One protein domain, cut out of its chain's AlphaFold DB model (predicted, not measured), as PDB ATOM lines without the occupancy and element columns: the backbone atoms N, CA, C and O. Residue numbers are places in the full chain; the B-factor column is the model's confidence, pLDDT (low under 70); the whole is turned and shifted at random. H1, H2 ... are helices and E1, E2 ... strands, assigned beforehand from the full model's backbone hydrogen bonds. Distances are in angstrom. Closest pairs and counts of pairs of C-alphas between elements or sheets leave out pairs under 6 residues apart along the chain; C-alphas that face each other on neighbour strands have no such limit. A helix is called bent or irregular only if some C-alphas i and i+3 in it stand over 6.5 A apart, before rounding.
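Overview. This is residues 10 to 71 and 129 to 172 of the 176 residues of the protein "leucine-rich repeat-containing protein 69" of Clupea harengus (UniProt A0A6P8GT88). With little regular structure, residues 10 to 62 wind in stacked turns, short strands E1 and E2 side by side; beyond them the long ribbon E3-E4 runs toward E5 and H3 at the far end. The printed part has 106 residues, 39 in H1 E1 E2 E3 H2 E4 H3 E5, class mixed; sheet E4-E3-E5 is antiparallel, E1-E2 parallel. It is compact, radius of gyration of the C-alphas 14.1 A, spanning 41 by 27 by 24 A.

Along the chain. H1, residues 22 to 26, begins at C-alpha (-42.229, -10.513, 14.532) and is only just irregular: C-alphas 22 and 25 are 6.9 A apart. E1 is 32 to 34, E2 54 to 56, E3 130 to 137, 22.1 A long, and H2 138 to 142. E4, 149 to 156, 20.8 A, bends by 50 degrees at 153. H3 is 159 to 162; E5, 169 to 171, ends at C-alpha (-33.659, -16.056, 30.463).

Arrangement. Within hydrogen-bond range are N 132 and O 154 of E3 and E4, 2.8 A, N 133 and O 170 of E3 and E5, 2.8 A, and N 56 and O 33 of E2 and E1, 2.9 A. E4, H3, E5 form a split strand-helix-strand unit, E3 between its strands, with a right-handed crossover. H2 and H3 only graze this sheet; H1 is not on it. The O i to N i+4 pair is within range in H2; H1 has 0 of 1, but 1 of 2 O i to N i+3 pairs; H3 is too short.

Size, cuts and confidence. Residues 72 to 128 are not printed; C-alphas 71 and 129 are 16.2 A apart. The E1 to E2 link, 19 residues, is long. Model pLDDT is under 70 at residues 65 to 71, 129 and 172.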
ATOM      1  N   LEU A  10     -35.130 -12.098   0.379       97.12
ATOM      2  CA  LEU A  10     -35.020 -10.854   1.127       97.12
ATOM      3  C   LEU A  10     -33.555 -10.621   1.484       97.12
ATOM      4  O   LEU A  10     -32.963 -11.416   2.211       97.12
ATOM      5  N   TYR A  11     -32.993  -9.534   0.963       97.75
ATOM      6  CA  TYR A  11     -31.604  -9.144   1.179       97.75
ATOM      7  C   TYR A  11     -31.558  -7.857   1.996       97.75
ATOM      8  O   TYR A  11     -32.030  -6.814   1.551       97.75
ATOM      9  N   LEU A  12     -31.008  -7.954   3.199       97.06
ATOM     10  CA  LEU A  12     -30.886  -6.892   4.195       97.06
ATOM     11  C   LEU A  12     -29.465  -6.857   4.785       97.06
ATOM     12  O   LEU A  12     -29.254  -6.319   5.874       97.06
ATOM     13  N   ALA A  13     -28.483  -7.433   4.089       97.25
ATOM     14  CA  ALA A  13     -27.098  -7.464   4.537       97.25
ATOM     15  C   ALA A  13     -26.526  -6.054   4.758       97.25
ATOM     16  O   ALA A  13     -26.825  -5.134   3.998       97.25
ATOM     17  N   ARG A  14     -25.645  -5.923   5.756       96.88
ATOM     18  CA  ARG A  14     -24.868  -4.713   6.070       96.88
ATOM     19  C   ARG A  14     -25.740  -3.484   6.319       96.88
ATOM     20  O   ARG A  14     -25.462  -2.402   5.809       96.88
ATOM     21  N   ASN A  15     -26.790  -3.673   7.110       96.69
ATOM     22  CA  ASN A  15     -27.620  -2.595   7.633       96.69
ATOM     23  C   ASN A  15     -27.431  -2.477   9.156       96.69
ATOM     24  O   ASN A  15     -26.657  -3.210   9.769       96.69
ATOM     25  N   ASN A  16     -28.153  -1.544   9.774       96.00
ATOM     26  CA  ASN A  16     -28.152  -1.338  11.224       96.00
ATOM     27  C   ASN A  16     -29.404  -1.941  11.881       96.00
ATOM     28  O   ASN A  16     -29.993  -1.334  12.773       96.00
ATOM     29  N   LEU A  17     -29.863  -3.104  11.406       96.31
ATOM     30  CA  LEU A  17     -31.030  -3.773  11.982       96.31
ATOM     31  C   LEU A  17     -30.669  -4.394  13.336       96.31
ATOM     32  O   LEU A  17     -29.908  -5.355  13.400       96.31
ATOM     33  N   CYS A  18     -31.240  -3.861  14.415       94.31
ATOM     34  CA  CYS A  18     -31.105  -4.435  15.759       94.31
ATOM     35  C   CYS A  18     -32.081  -5.596  15.997       94.31
ATOM     36  O   CYS A  18     -31.807  -6.494  16.791       94.31
ATOM     37  N   GLU A  19     -33.203  -5.606  15.276       93.44
ATOM     38  CA  GLU A  19     -34.209  -6.662  15.316       93.44
ATOM     39  C   GLU A  19     -34.855  -6.872  13.941       93.44
ATOM     40  O   GLU A  19     -34.860  -5.983  13.085       93.44
ATOM     41  N   LEU A  20     -35.413  -8.066  13.735       94.62
ATOM     42  CA  LEU A  20     -36.346  -8.333  12.644       94.62
ATOM     43  C   LEU A  20     -37.777  -8.263  13.186       94.62
ATOM     44  O   LEU A  20     -38.013  -8.664  14.326       94.62
ATOM     45  N   PRO A  21     -38.751  -7.825  12.375       92.12
ATOM     46  CA  PRO A  21     -40.135  -7.755  12.819       92.12
ATOM     47  C   PRO A  21     -40.696  -9.154  13.110       92.12
ATOM     48  O   PRO A  21     -40.511 -10.074  12.312       92.12
ATOM     49  N   GLU A  22     -41.500  -9.278  14.173       86.56
ATOM     50  CA  GLU A  22     -42.229 -10.513  14.532       86.56
ATOM     51  C   GLU A  22     -43.067 -11.071  13.366       86.56
ATOM     52  O   GLU A  22     -43.292 -12.270  13.241       86.56
ATOM     53  N   GLY A  23     -43.487 -10.203  12.441       87.94
ATOM     54  CA  GLY A  23     -44.237 -10.590  11.250       87.94
ATOM     55  C   GLY A  23     -43.452 -11.352  10.177       87.94
ATOM     56  O   GLY A  23     -44.094 -11.829   9.244       87.94
ATOM     57  N   ILE A  24     -42.118 -11.473  10.259       92.06
ATOM     58  CA  ILE A  24     -41.302 -12.112   9.208       92.06
ATOM     59  C   ILE A  24     -41.682 -13.582   8.970       92.06
ATOM     60  O   ILE A  24     -41.617 -14.050   7.835       92.06
ATOM     61  N   SER A  25     -42.155 -14.282  10.008       88.38
ATOM     62  CA  SER A  25     -42.671 -15.657   9.931       88.38
ATOM     63  C   SER A  25     -43.901 -15.784   9.016       88.38
ATOM     64  O   SER A  25     -44.155 -16.846   8.454       88.38
ATOM     65  N   GLY A  26     -44.625 -14.683   8.780       88.81
ATOM     66  CA  GLY A  26     -45.746 -14.617   7.838       88.81
ATOM     67  C   GLY A  26     -45.343 -14.639   6.358       88.81
ATOM     68  O   GLY A  26     -46.196 -14.841   5.493       88.81
ATOM     69  N   CYS A  27     -44.058 -14.461   6.035       92.19
ATOM     70  CA  CYS A  27     -43.536 -14.576   4.672       92.19
ATOM     71  C   CYS A  27     -43.329 -16.056   4.302       92.19
ATOM     72  O   CYS A  27     -42.205 -16.515   4.110       92.19
ATOM     73  N   THR A  28     -44.415 -16.822   4.193       90.38
ATOM     74  CA  THR A  28     -44.384 -18.292   4.054       90.38
ATOM     75  C   THR A  28     -43.702 -18.811   2.782       90.38
ATOM     76  O   THR A  28     -43.302 -19.973   2.737       90.38
ATOM     77  N   SER A  29     -43.556 -17.977   1.747       94.31
ATOM     78  CA  SER A  29     -42.828 -18.324   0.514       94.31
ATOM     79  C   SER A  29     -41.346 -17.941   0.542       94.31
ATOM     80  O   SER A  29     -40.655 -18.160  -0.455       94.31
ATOM     81  N   LEU A  30     -40.852 -17.359   1.641       96.06
ATOM     82  CA  LEU A  30     -39.468 -16.916   1.752       96.06
ATOM     83  C   LEU A  30     -38.533 -18.130   1.730       96.06
ATOM     84  O   LEU A  30     -38.720 -19.083   2.481       96.06
ATOM     85  N   LYS A  31     -37.536 -18.088   0.845       96.56
ATOM     86  CA  LYS A  31     -36.531 -19.140   0.632       96.56
ATOM     87  C   LYS A  31     -35.119 -18.673   0.933       96.56
ATOM     88  O   LYS A  31     -34.328 -19.461   1.437       96.56
ATOM     89  N   VAL A  32     -34.820 -17.409   0.652       97.56
ATOM     90  CA  VAL A  32     -33.510 -16.814   0.917       97.56
ATOM     91  C   VAL A  32     -33.692 -15.610   1.824       97.56
ATOM     92  O   VAL A  32     -34.431 -14.685   1.478       97.56
ATOM     93  N   LEU A  33     -33.010 -15.622   2.965       97.56
ATOM     94  CA  LEU A  33     -32.915 -14.479   3.864       97.56
ATOM     95  C   LEU A  33     -31.443 -14.148   4.097       97.56
ATOM     96  O   LEU A  33     -30.690 -14.977   4.604       97.56
ATOM     97  N   ASP A  34     -31.047 -12.932   3.754       98.25
ATOM     98  CA  ASP A  34     -29.719 -12.415   4.051       98.25
ATOM     99  C   ASP A  34     -29.824 -11.226   5.002       98.25
ATOM    100  O   ASP A  34     -30.366 -10.180   4.656       98.25
ATOM    101  N   VAL A  35     -29.323 -11.412   6.216       98.12
ATOM    102  CA  VAL A  35     -29.230 -10.407   7.280       98.12
ATOM    103  C   VAL A  35     -27.795 -10.309   7.801       98.12
ATOM    104  O   VAL A  35     -27.564  -9.861   8.926       98.12
ATOM    105  N   ALA A  36     -26.809 -10.747   7.015       98.19
ATOM    106  CA  ALA A  36     -25.412 -10.740   7.425       98.19
ATOM    107  C   ALA A  36     -24.902  -9.309   7.668       98.19
ATOM    108  O   ALA A  36     -25.244  -8.382   6.940       98.19
ATOM    109  N   GLY A  37     -24.063  -9.112   8.683       97.69
ATOM    110  CA  GLY A  37     -23.476  -7.815   9.021       97.69
ATOM    111  C   GLY A  37     -24.476  -6.800   9.576       97.69
ATOM    112  O   GLY A  37     -24.360  -5.622   9.256       97.69
ATOM    113  N   ASN A  38     -25.458  -7.249  10.360       98.19
ATOM    114  CA  ASN A  38     -26.356  -6.393  11.143       98.19
ATOM    115  C   ASN A  38     -26.066  -6.553  12.646       98.19
ATOM    116  O   ASN A  38     -25.425  -7.517  13.036       98.19
ATOM    117  N   PRO A  39     -26.531  -5.662  13.529       96.88
ATOM    118  CA  PRO A  39     -26.420  -5.843  14.977       96.88
ATOM    119  C   PRO A  39     -27.567  -6.678  15.594       96.88
ATOM    120  O   PRO A  39     -27.982  -6.390  16.717       96.88
ATOM    121  N   LEU A  40     -28.086  -7.714  14.914       96.31
ATOM    122  CA  LEU A  40     -29.190  -8.521  15.462       96.31
ATOM    123  C   LEU A  40     -28.753  -9.289  16.713       96.31
ATOM    124  O   LEU A  40     -27.733  -9.979  16.701       96.31
ATOM    125  N   SER A  41     -29.569  -9.226  17.765       92.75
ATOM    126  CA  SER A  41     -29.352  -9.970  19.012       92.75
ATOM    127  C   SER A  41     -30.079 -11.318  19.037       92.75
ATOM    128  O   SER A  41     -29.575 -12.297  19.590       92.75
ATOM    129  N   LEU A  42     -31.253 -11.385  18.412       93.56
ATOM    130  CA  LEU A  42     -32.172 -12.521  18.427       93.56
ATOM    131  C   LEU A  42     -32.934 -12.574  17.097       93.56
ATOM    132  O   LEU A  42     -33.181 -11.540  16.472       93.56
ATOM    133  N   PHE A  43     -33.384 -13.760  16.702       95.94
ATOM    134  CA  PHE A  43     -34.468 -13.887  15.729       95.94
ATOM    135  C   PHE A  43     -35.839 -13.761  16.422       95.94
ATOM    136  O   PHE A  43     -35.953 -14.123  17.595       95.94
ATOM    137  N   PRO A  44     -36.878 -13.264  15.726       93.81
ATOM    138  CA  PRO A  44     -38.212 -13.076  16.295       93.81
ATOM    139  C   PRO A  44     -38.897 -14.401  16.627       93.81
ATOM    140  O   PRO A  44     -38.462 -15.471  16.189       93.81
ATOM    141  N   THR A  45     -40.005 -14.322  17.361       89.31
ATOM    142  CA  THR A  45     -40.836 -15.489  17.676       89.31
ATOM    143  C   THR A  45     -41.264 -16.200  16.391       89.31
ATOM    144  O   THR A  45     -41.423 -15.599  15.328       89.31
ATOM    145  N   ASP A  46     -41.401 -17.522  16.473       89.44
ATOM    146  CA  ASP A  46     -41.788 -18.387  15.355       89.44
ATOM    147  C   ASP A  46     -40.838 -18.365  14.142       89.44
ATOM    148  O   ASP A  46     -41.168 -18.947  13.109       89.44
ATOM    149  N   PHE A  47     -39.630 -17.796  14.238       94.06
ATOM    150  CA  PHE A  47     -38.639 -17.851  13.152       94.06
ATOM    151  C   PHE A  47     -38.359 -19.284  12.671       94.06
ATOM    152  O   PHE A  47     -38.231 -19.527  11.473       94.06
ATOM    153  N   GLY A  48     -38.362 -20.255  13.592       91.94
ATOM    154  CA  GLY A  48     -38.215 -21.679  13.272       91.94
ATOM    155  C   GLY A  48     -39.345 -22.281  12.426       91.94
ATOM    156  O   GLY A  48     -39.213 -23.414  11.983       91.94
ATOM    157  N   SER A  49     -40.448 -21.562  12.194       91.81
ATOM    158  CA  SER A  49     -41.531 -22.008  11.304       91.81
ATOM    159  C   SER A  49     -41.254 -21.732   9.821       91.81
ATOM    160  O   SER A  49     -41.929 -22.291   8.955       91.81
ATOM    161  N   LEU A  50     -40.269 -20.879   9.512       93.31
ATOM    162  CA  LEU A  50     -39.894 -20.567   8.137       93.31
ATOM    163  C   LEU A  50     -39.216 -21.767   7.464       93.31
ATOM    164  O   LEU A  50     -38.367 -22.434   8.049       93.31
ATOM    165  N   VAL A  51     -39.529 -21.990   6.187       93.50
ATOM    166  CA  VAL A  51     -38.931 -23.064   5.375       93.50
ATOM    167  C   VAL A  51     -37.918 -22.463   4.399       93.50
ATOM    168  O   VAL A  51     -38.147 -22.423   3.182       93.50
ATOM    169  N   LEU A  52     -36.820 -21.951   4.965       95.62
ATOM    170  CA  LEU A  52     -35.713 -21.337   4.230       95.62
ATOM    171  C   LEU A  52     -34.817 -22.398   3.575       95.62
ATOM    172  O   LEU A  52     -34.526 -23.442   4.152       95.62
ATOM    173  N   GLU A  53     -34.325 -22.088   2.383       95.12
ATOM    174  CA  GLU A  53     -33.266 -22.839   1.703       95.12
ATOM    175  C   GLU A  53     -31.890 -22.275   2.078       95.12
ATOM    176  O   GLU A  53     -30.954 -23.033   2.345       95.12
ATOM    177  N   GLU A  54     -31.789 -20.946   2.174       96.19
ATOM    178  CA  GLU A  54     -30.557 -20.222   2.475       96.19
ATOM    179  C   GLU A  54     -30.798 -19.137   3.535       96.19
ATOM    180  O   GLU A  54     -31.751 -18.358   3.456       96.19
ATOM    181  N   LEU A  55     -29.904 -19.088   4.525       97.06
ATOM    182  CA  LEU A  55     -29.854 -18.053   5.554       97.06
ATOM    183  C   LEU A  55     -28.413 -17.569   5.678       97.06
ATOM    184  O   LEU A  55     -27.531 -18.363   6.012       97.06
ATOM    185  N   PHE A  56     -28.205 -16.275   5.466       97.19
ATOM    186  CA  PHE A  56     -26.953 -15.582   5.754       97.19
ATOM    187  C   PHE A  56     -27.189 -14.679   6.958       97.19
ATOM    188  O   PHE A  56     -28.082 -13.835   6.957       97.19
ATOM    189  N   CYS A  57     -26.456 -14.915   8.038       96.50
ATOM    190  CA  CYS A  57     -26.648 -14.209   9.307       96.50
ATOM    191  C   CYS A  57     -25.329 -13.991  10.054       96.50
ATOM    192  O   CYS A  57     -25.302 -13.793  11.267       96.50
ATOM    193  N   GLU A  58     -24.217 -14.058   9.336       96.12
ATOM    194  CA  GLU A  58     -22.865 -13.907   9.858       96.12
ATOM    195  C   GLU A  58     -22.633 -12.446  10.248       96.12
ATOM    196  O   GLU A  58     -23.234 -11.546   9.672       96.12
ATOM    197  N   GLY A  59     -21.768 -12.188  11.228       95.31
ATOM    198  CA  GLY A  59     -21.491 -10.814  11.665       95.31
ATOM    199  C   GLY A  59     -22.655 -10.135  12.397       95.31
ATOM    200  O   GLY A  59     -22.747  -8.915  12.333       95.31
ATOM    201  N   ASN A  60     -23.523 -10.915  13.060       96.44
ATOM    202  CA  ASN A  60     -24.541 -10.426  13.998       96.44
ATOM    203  C   ASN A  60     -24.109 -10.561  15.464       96.44
ATOM    204  O   ASN A  60     -23.209 -11.339  15.782       96.44
ATOM    205  N   ASN A  61     -24.771  -9.823  16.362       93.69
ATOM    206  CA  ASN A  61     -24.484  -9.804  17.799       93.69
ATOM    207  C   ASN A  61     -25.388 -10.770  18.586       93.69
ATOM    208  O   ASN A  61     -26.005 -10.403  19.586       93.69
ATOM    209  N   PHE A  62     -25.507 -12.006  18.096       92.19
ATOM    210  CA  PHE A  62     -26.435 -12.979  18.660       92.19
ATOM    211  C   PHE A  62     -26.136 -13.282  20.130       92.19
ATOM    212  O   PHE A  62     -25.003 -13.626  20.485       92.19
ATOM    213  N   VAL A  63     -27.178 -13.208  20.965       87.44
ATOM    214  CA  VAL A  63     -27.098 -13.535  22.391       87.44
ATOM    215  C   VAL A  63     -26.557 -14.951  22.549       87.44
ATOM    216  O   VAL A  63     -27.034 -15.904  21.926       87.44
ATOM    217  N   ARG A  64     -25.544 -15.088  23.401       79.31
ATOM    218  CA  ARG A  64     -25.006 -16.386  23.803       79.31
ATOM    219  C   ARG A  64     -25.806 -16.899  24.990       79.31
ATOM    220  O   ARG A  64     -26.235 -16.118  25.833       79.31
ATOM    221  N   ALA A  65     -26.034 -18.208  25.031       64.31
ATOM    222  CA  ALA A  65     -26.755 -18.823  26.133       64.31
ATOM    223  C   ALA A  65     -25.971 -18.609  27.434       64.31
ATOM    224  O   ALA A  65     -24.902 -19.192  27.607       64.31
ATOM    225  N   GLU A  66     -26.518 -17.819  28.349       58.91
ATOM    226  CA  GLU A  66     -26.141 -17.871  29.755       58.91
ATOM    227  C   GLU A  66     -27.285 -18.544  30.514       58.91
ATOM    228  O   GLU A  66     -28.439 -18.122  30.439       58.91
ATOM    229  N   LEU A  67     -26.973 -19.632  31.220       53.97
ATOM    230  CA  LEU A  67     -27.929 -20.327  32.075       53.97
ATOM    231  C   LEU A  67     -28.212 -19.458  33.302       53.97
ATOM    232  O   LEU A  67     -27.556 -19.596  34.332       53.97
ATOM    233  N   LYS A  68     -29.188 -18.557  33.207       57.94
ATOM    234  CA  LYS A  68     -29.731 -17.890  34.390       57.94
ATOM    235  C   LYS A  68     -30.894 -18.710  34.932       57.94
ATOM    236  O   LYS A  68     -31.969 -18.743  34.338       57.94
ATOM    237  N   GLN A  69     -30.656 -19.395  36.050       52.88
ATOM    238  CA  GLN A  69     -31.728 -19.955  36.870       52.88
ATOM    239  C   GLN A  69     -32.460 -18.786  37.536       52.88
ATOM    240  O   GLN A  69     -31.830 -17.937  38.167       52.88
ATOM    241  N   SER A  70     -33.775 -18.705  37.353       55.53
ATOM    242  CA  SER A  70     -34.595 -17.721  38.057       55.53
ATOM    243  C   SER A  70     -34.997 -18.290  39.415       55.53
ATOM    244  O   SER A  70     -35.440 -19.431  39.500       55.53
ATOM    245  N   VAL A  71     -34.849 -17.489  40.470       56.97
ATOM    246  CA  VAL A  71     -35.228 -17.840  41.855       56.97
ATOM    247  C   VAL A  71     -36.576 -17.198  42.230       56.97
ATOM    248  O   VAL A  71     -36.909 -17.061  43.399       56.97
ATOM    249  N   TRP A 129     -45.565 -11.911  30.612       69.62
ATOM    250  CA  TRP A 129     -44.608 -12.602  29.753       69.62
ATOM    251  C   TRP A 129     -43.196 -12.556  30.323       69.62
ATOM    252  O   TRP A 129     -42.667 -11.507  30.679       69.62
ATOM    253  N   LEU A 130     -42.564 -13.725  30.352       81.31
ATOM    254  CA  LEU A 130     -41.120 -13.832  30.476       81.31
ATOM    255  C   LEU A 130     -40.546 -13.942  29.076       81.31
ATOM    256  O   LEU A 130     -40.810 -14.923  28.370       81.31
ATOM    257  N   GLU A 131     -39.775 -12.935  28.679       85.50
ATOM    258  CA  GLU A 131     -38.978 -13.024  27.466       85.50
ATOM    259  C   GLU A 131     -37.809 -13.978  27.706       85.50
ATOM    260  O   GLU A 131     -37.016 -13.845  28.640       85.50
ATOM    261  N   CYS A 132     -37.741 -14.992  26.861       87.88
ATOM    262  CA  CYS A 132     -36.757 -16.051  26.909       87.88
ATOM    263  C   CYS A 132     -36.094 -16.198  25.541       87.88
ATOM    264  O   CYS A 132     -36.591 -15.732  24.514       87.88
ATOM    265  N   VAL A 133     -34.989 -16.928  25.522       89.88
ATOM    266  CA  VAL A 133     -34.313 -17.370  24.309       89.88
ATOM    267  C   VAL A 133     -34.423 -18.878  24.215       89.88
ATOM    268  O   VAL A 133     -34.152 -19.598  25.177       89.88
ATOM    269  N   LYS A 134     -34.781 -19.362  23.030       91.81
ATOM    270  CA  LYS A 134     -34.604 -20.753  22.633       91.81
ATOM    271  C   LYS A 134     -33.537 -20.820  21.555       91.81
ATOM    272  O   LYS A 134     -33.586 -20.082  20.577       91.81
ATOM    273  N   PHE A 135     -32.604 -21.745  21.700       92.25
ATOM    274  CA  PHE A 135     -31.612 -22.014  20.670       92.25
ATOM    275  C   PHE A 135     -32.142 -23.105  19.748       92.25
ATOM    276  O   PHE A 135     -32.361 -24.232  20.193       92.25
ATOM    277  N   ILE A 136     -32.370 -22.763  18.481       93.12
ATOM    278  CA  ILE A 136     -32.811 -23.726  17.469       93.12
ATOM    279  C   ILE A 136     -31.650 -24.085  16.553       93.12
ATOM    280  O   ILE A 136     -30.833 -23.236  16.189       93.12
ATOM    281  N   ASN A 137     -31.569 -25.353  16.178       94.25
ATOM    282  CA  ASN A 137     -30.615 -25.858  15.214       94.25
ATOM    283  C   ASN A 137     -31.245 -25.839  13.820       94.25
ATOM    284  O   ASN A 137     -32.182 -26.584  13.551       94.25
ATOM    285  N   LEU A 138     -30.689 -25.046  12.903       94.38
ATOM    286  CA  LEU A 138     -31.260 -24.850  11.566       94.38
ATOM    287  C   LEU A 138     -31.432 -26.161  10.782       94.38
ATOM    288  O   LEU A 138     -32.361 -26.298   9.992       94.38
ATOM    289  N   ASN A 139     -30.562 -27.148  11.003       94.12
ATOM    290  CA  ASN A 139     -30.676 -28.438  10.335       94.12
ATOM    291  C   ASN A 139     -31.782 -29.309  10.938       94.12
ATOM    292  O   ASN A 139     -32.632 -29.799  10.201       94.12
ATOM    293  N   LYS A 140     -31.777 -29.489  12.264       93.44
ATOM    294  CA  LYS A 140     -32.739 -30.369  12.943       93.44
ATOM    295  C   LYS A 140     -34.146 -29.773  12.997       93.44
ATOM    296  O   LYS A 140     -35.107 -30.508  12.814       93.44
ATOM    297  N   ASP A 141     -34.249 -28.469  13.240       92.75
ATOM    298  CA  ASP A 141     -35.523 -27.795  13.503       92.75
ATOM    299  C   ASP A 141     -36.144 -27.176  12.242       92.75
ATOM    300  O   ASP A 141     -37.362 -27.069  12.166       92.75
ATOM    301  N   MET A 142     -35.335 -26.791  11.244       93.81
ATOM    302  CA  MET A 142     -35.814 -26.130  10.013       93.81
ATOM    303  C   MET A 142     -35.485 -26.900   8.722       93.81
ATOM    304  O   MET A 142     -35.804 -26.438   7.630       93.81
ATOM    305  N   GLY A 143     -34.832 -28.065   8.807       92.56
ATOM    306  CA  GLY A 143     -34.497 -28.888   7.637       92.56
ATOM    307  C   GLY A 143     -33.408 -28.304   6.726       92.56
ATOM    308  O   GLY A 143     -33.223 -28.773   5.602       92.56
ATOM    309  N   MET A 144     -32.670 -27.288   7.182       93.62
ATOM    310  CA  MET A 144     -31.630 -26.645   6.378       93.62
ATOM    311  C   MET A 144     -30.369 -27.512   6.273       93.62
ATOM    312  O   MET A 144     -29.998 -28.252   7.185       93.62
ATOM    313  N   LYS A 145     -29.610 -27.370   5.180       90.06
ATOM    314  CA  LYS A 145     -28.321 -28.075   5.030       90.06
ATOM    315  C   LYS A 145     -27.275 -27.616   6.054       90.06
ATOM    316  O   LYS A 145     -26.403 -28.390   6.444       90.06
ATOM    317  N   ARG A 146     -27.353 -26.358   6.495       88.38
ATOM    318  CA  ARG A 146     -26.366 -25.737   7.381       88.38
ATOM    319  C   ARG A 146     -26.572 -26.154   8.837       88.38
ATOM    320  O   ARG A 146     -27.646 -25.973   9.398       88.38
ATOM    321  N   ARG A 147     -25.510 -26.653   9.477       91.00
ATOM    322  CA  ARG A 147     -25.490 -26.973  10.914       91.00
ATOM    323  C   ARG A 147     -25.074 -25.747  11.720       91.00
ATOM    324  O   ARG A 147     -23.934 -25.641  12.155       91.00
ATOM    325  N   LEU A 148     -26.006 -24.819  11.883       92.12
ATOM    326  CA  LEU A 148     -25.847 -23.645  12.735       92.12
ATOM    327  C   LEU A 148     -26.956 -23.642  13.786       92.12
ATOM    328  O   LEU A 148     -28.075 -24.068  13.504       92.12
ATOM    329  N   THR A 149     -26.637 -23.163  14.982       93.56
ATOM    330  CA  THR A 149     -27.618 -22.904  16.032       93.56
ATOM    331  C   THR A 149     -27.790 -21.398  16.172       93.56
ATOM    332  O   THR A 149     -26.792 -20.680  16.216       93.56
ATOM    333  N   VAL A 150     -29.032 -20.924  16.229       94.25
ATOM    334  CA  VAL A 150     -29.354 -19.495  16.335       94.25
ATOM    335  C   VAL A 150     -30.304 -19.232  17.509       94.25
ATOM    336  O   VAL A 150     -31.148 -20.088  17.800       94.25
ATOM    337  N   PRO A 151     -30.183 -18.084  18.198       94.44
ATOM    338  CA  PRO A 151     -31.117 -17.701  19.248       94.44
ATOM    339  C   PRO A 151     -32.416 -17.164  18.645       94.44
ATOM    340  O   PRO A 151     -32.409 -16.282  17.787       94.44
ATOM    341  N   VAL A 152     -33.537 -17.678  19.130       93.88
ATOM    342  CA  VAL A 152     -34.890 -17.266  18.758       93.88
ATOM    343  C   VAL A 152     -35.614 -16.798  20.013       93.88
ATOM    344  O   VAL A 152     -35.572 -17.477  21.044       93.88
ATOM    345  N   ARG A 153     -36.277 -15.644  19.926       91.94
ATOM    346  CA  ARG A 153     -37.136 -15.111  20.984       91.94
ATOM    347  C   ARG A 153     -38.261 -16.102  21.278       91.94
ATOM    348  O   ARG A 153     -38.858 -16.691  20.378       91.94
ATOM    349  N   ALA A 154     -38.551 -16.287  22.554       91.06
ATOM    350  CA  ALA A 154     -39.682 -17.056  23.033       91.06
ATOM    351  C   ALA A 154     -40.347 -16.314  24.189       91.06
ATOM    352  O   ALA A 154     -39.687 -15.609  24.946       91.06
ATOM    353  N   VAL A 155     -41.651 -16.512  24.345       89.94
ATOM    354  CA  VAL A 155     -42.424 -15.935  25.445       89.94
ATOM    355  C   VAL A 155     -43.080 -17.041  26.258       89.94
ATOM    356  O   VAL A 155     -43.729 -17.941  25.712       89.94
ATOM    357  N   LEU A 156     -42.894 -16.996  27.575       90.25
ATOM    358  CA  LEU A 156     -43.531 -17.911  28.521       90.25
ATOM    359  C   LEU A 156     -44.548 -17.163  29.379       90.25
ATOM    360  O   LEU A 156     -44.332 -16.015  29.748       90.25
ATOM    361  N   CYS A 157     -45.650 -17.831  29.718       90.38
ATOM    362  CA  CYS A 157     -46.789 -17.202  30.389       90.38
ATOM    363  C   CYS A 157     -46.666 -17.058  31.912       90.38
ATOM    364  O   CYS A 157     -47.634 -16.627  32.539       90.38
ATOM    365  N   SER A 158     -45.598 -17.581  32.519       87.00
ATOM    366  CA  SER A 158     -45.349 -17.522  33.967       87.00
ATOM    367  C   SER A 158     -43.986 -18.114  34.335       87.00
ATOM    368  O   SER A 158     -43.439 -18.944  33.599       87.00
ATOM    369  N   TYR A 159     -43.506 -17.791  35.538       85.38
ATOM    370  CA  TYR A 159     -42.355 -18.457  36.156       85.38
ATOM    371  C   TYR A 159     -42.572 -19.954  36.373       85.38
ATOM    372  O   TYR A 159     -41.633 -20.727  36.243       85.38
ATOM    373  N   SER A 160     -43.809 -20.407  36.611       86.25
ATOM    374  CA  SER A 160     -44.101 -21.847  36.685       86.25
ATOM    375  C   SER A 160     -43.806 -22.563  35.368       86.25
ATOM    376  O   SER A 160     -43.373 -23.708  35.387       86.25
ATOM    377  N   CYS A 161     -44.032 -21.905  34.221       88.75
ATOM    378  CA  CYS A 161     -43.600 -22.449  32.936       88.75
ATOM    379  C   CYS A 161     -42.083 -22.372  32.782       88.75
ATOM    380  O   CYS A 161     -41.508 -23.325  32.292       88.75
ATOM    381  N   PHE A 162     -41.443 -21.275  33.190       86.88
ATOM    382  CA  PHE A 162     -39.990 -21.109  33.072       86.88
ATOM    383  C   PHE A 162     -39.170 -22.045  33.980       86.88
ATOM    384  O   PHE A 162     -38.051 -22.411  33.640       86.88
ATOM    385  N   ASN A 163     -39.720 -22.433  35.129       84.81
ATOM    386  CA  ASN A 163     -39.084 -23.336  36.088       84.81
ATOM    387  C   ASN A 163     -39.499 -24.802  35.877       84.81
ATOM    388  O   ASN A 163     -39.128 -25.663  36.673       84.81
ATOM    389  N   ALA A 164     -40.295 -25.101  34.846       87.31
ATOM    390  CA  ALA A 164     -40.692 -26.469  34.552       87.31
ATOM    391  C   ALA A 164     -39.493 -27.276  34.033       87.31
ATOM    392  O   ALA A 164     -38.689 -26.805  33.229       87.31
ATOM    393  N   GLU A 165     -39.381 -28.527  34.465       86.44
ATOM    394  CA  GLU A 165     -38.282 -29.386  34.037       86.44
ATOM    395  C   GLU A 165     -38.402 -29.785  32.556       86.44
ATOM    396  O   GLU A 165     -39.492 -29.890  31.987       86.44
ATOM    397  N   GLY A 166     -37.257 -30.049  31.921       85.50
ATOM    398  CA  GLY A 166     -37.204 -30.681  30.599       85.50
ATOM    399  C   GLY A 166     -37.368 -29.755  29.390       85.50
ATOM    400  O   GLY A 166     -37.468 -30.255  28.269       85.50
ATOM    401  N   HIS A 167     -37.362 -28.428  29.559       88.31
ATOM    402  CA  HIS A 167     -37.379 -27.482  28.437       88.31
ATOM    403  C   HIS A 167     -36.042 -26.762  28.210       88.31
ATOM    404  O   HIS A 167     -35.219 -26.631  29.110       88.31
ATOM    405  N   SER A 168     -35.852 -26.213  27.007       87.69
ATOM    406  CA  SER A 168     -34.636 -25.500  26.580       87.69
ATOM    407  C   SER A 168     -34.843 -23.994  26.352       87.69
ATOM    408  O   SER A 168     -34.295 -23.415  25.411       87.69
ATOM    409  N   TYR A 169     -35.667 -23.364  27.193       88.94
ATOM    410  CA  TYR A 169     -35.827 -21.909  27.257       88.94
ATOM    411  C   TYR A 169     -34.911 -21.318  28.332       88.94
ATOM    412  O   TYR A 169     -34.825 -21.860  29.432       88.94
ATOM    413  N   TYR A 170     -34.253 -20.203  28.016       86.56
ATOM    414  CA  TYR A 170     -33.281 -19.538  28.885       86.56
ATOM    415  C   TYR A 170     -33.626 -18.056  29.044       86.56
ATOM    416  O   TYR A 170     -34.088 -17.432  28.091       86.56
ATOM    417  N   GLY A 171     -33.409 -17.480  30.228       79.88
ATOM    418  CA  GLY A 171     -33.659 -16.056  30.463       79.88
ATOM    419  C   GLY A 171     -32.657 -15.171  29.716       79.88
ATOM    420  O   GLY A 171     -31.473 -15.502  29.640       79.88
ATOM    421  N   VAL A 172     -33.112 -14.035  29.183       69.81
ATOM    422  CA  VAL A 172     -32.205 -13.019  28.630       69.81
ATOM    423  C   VAL A 172     -31.597 -12.251  29.801       69.81
ATOM    424  O   VAL A 172     -32.294 -11.568  30.546       69.81
TER     425      VAL A 172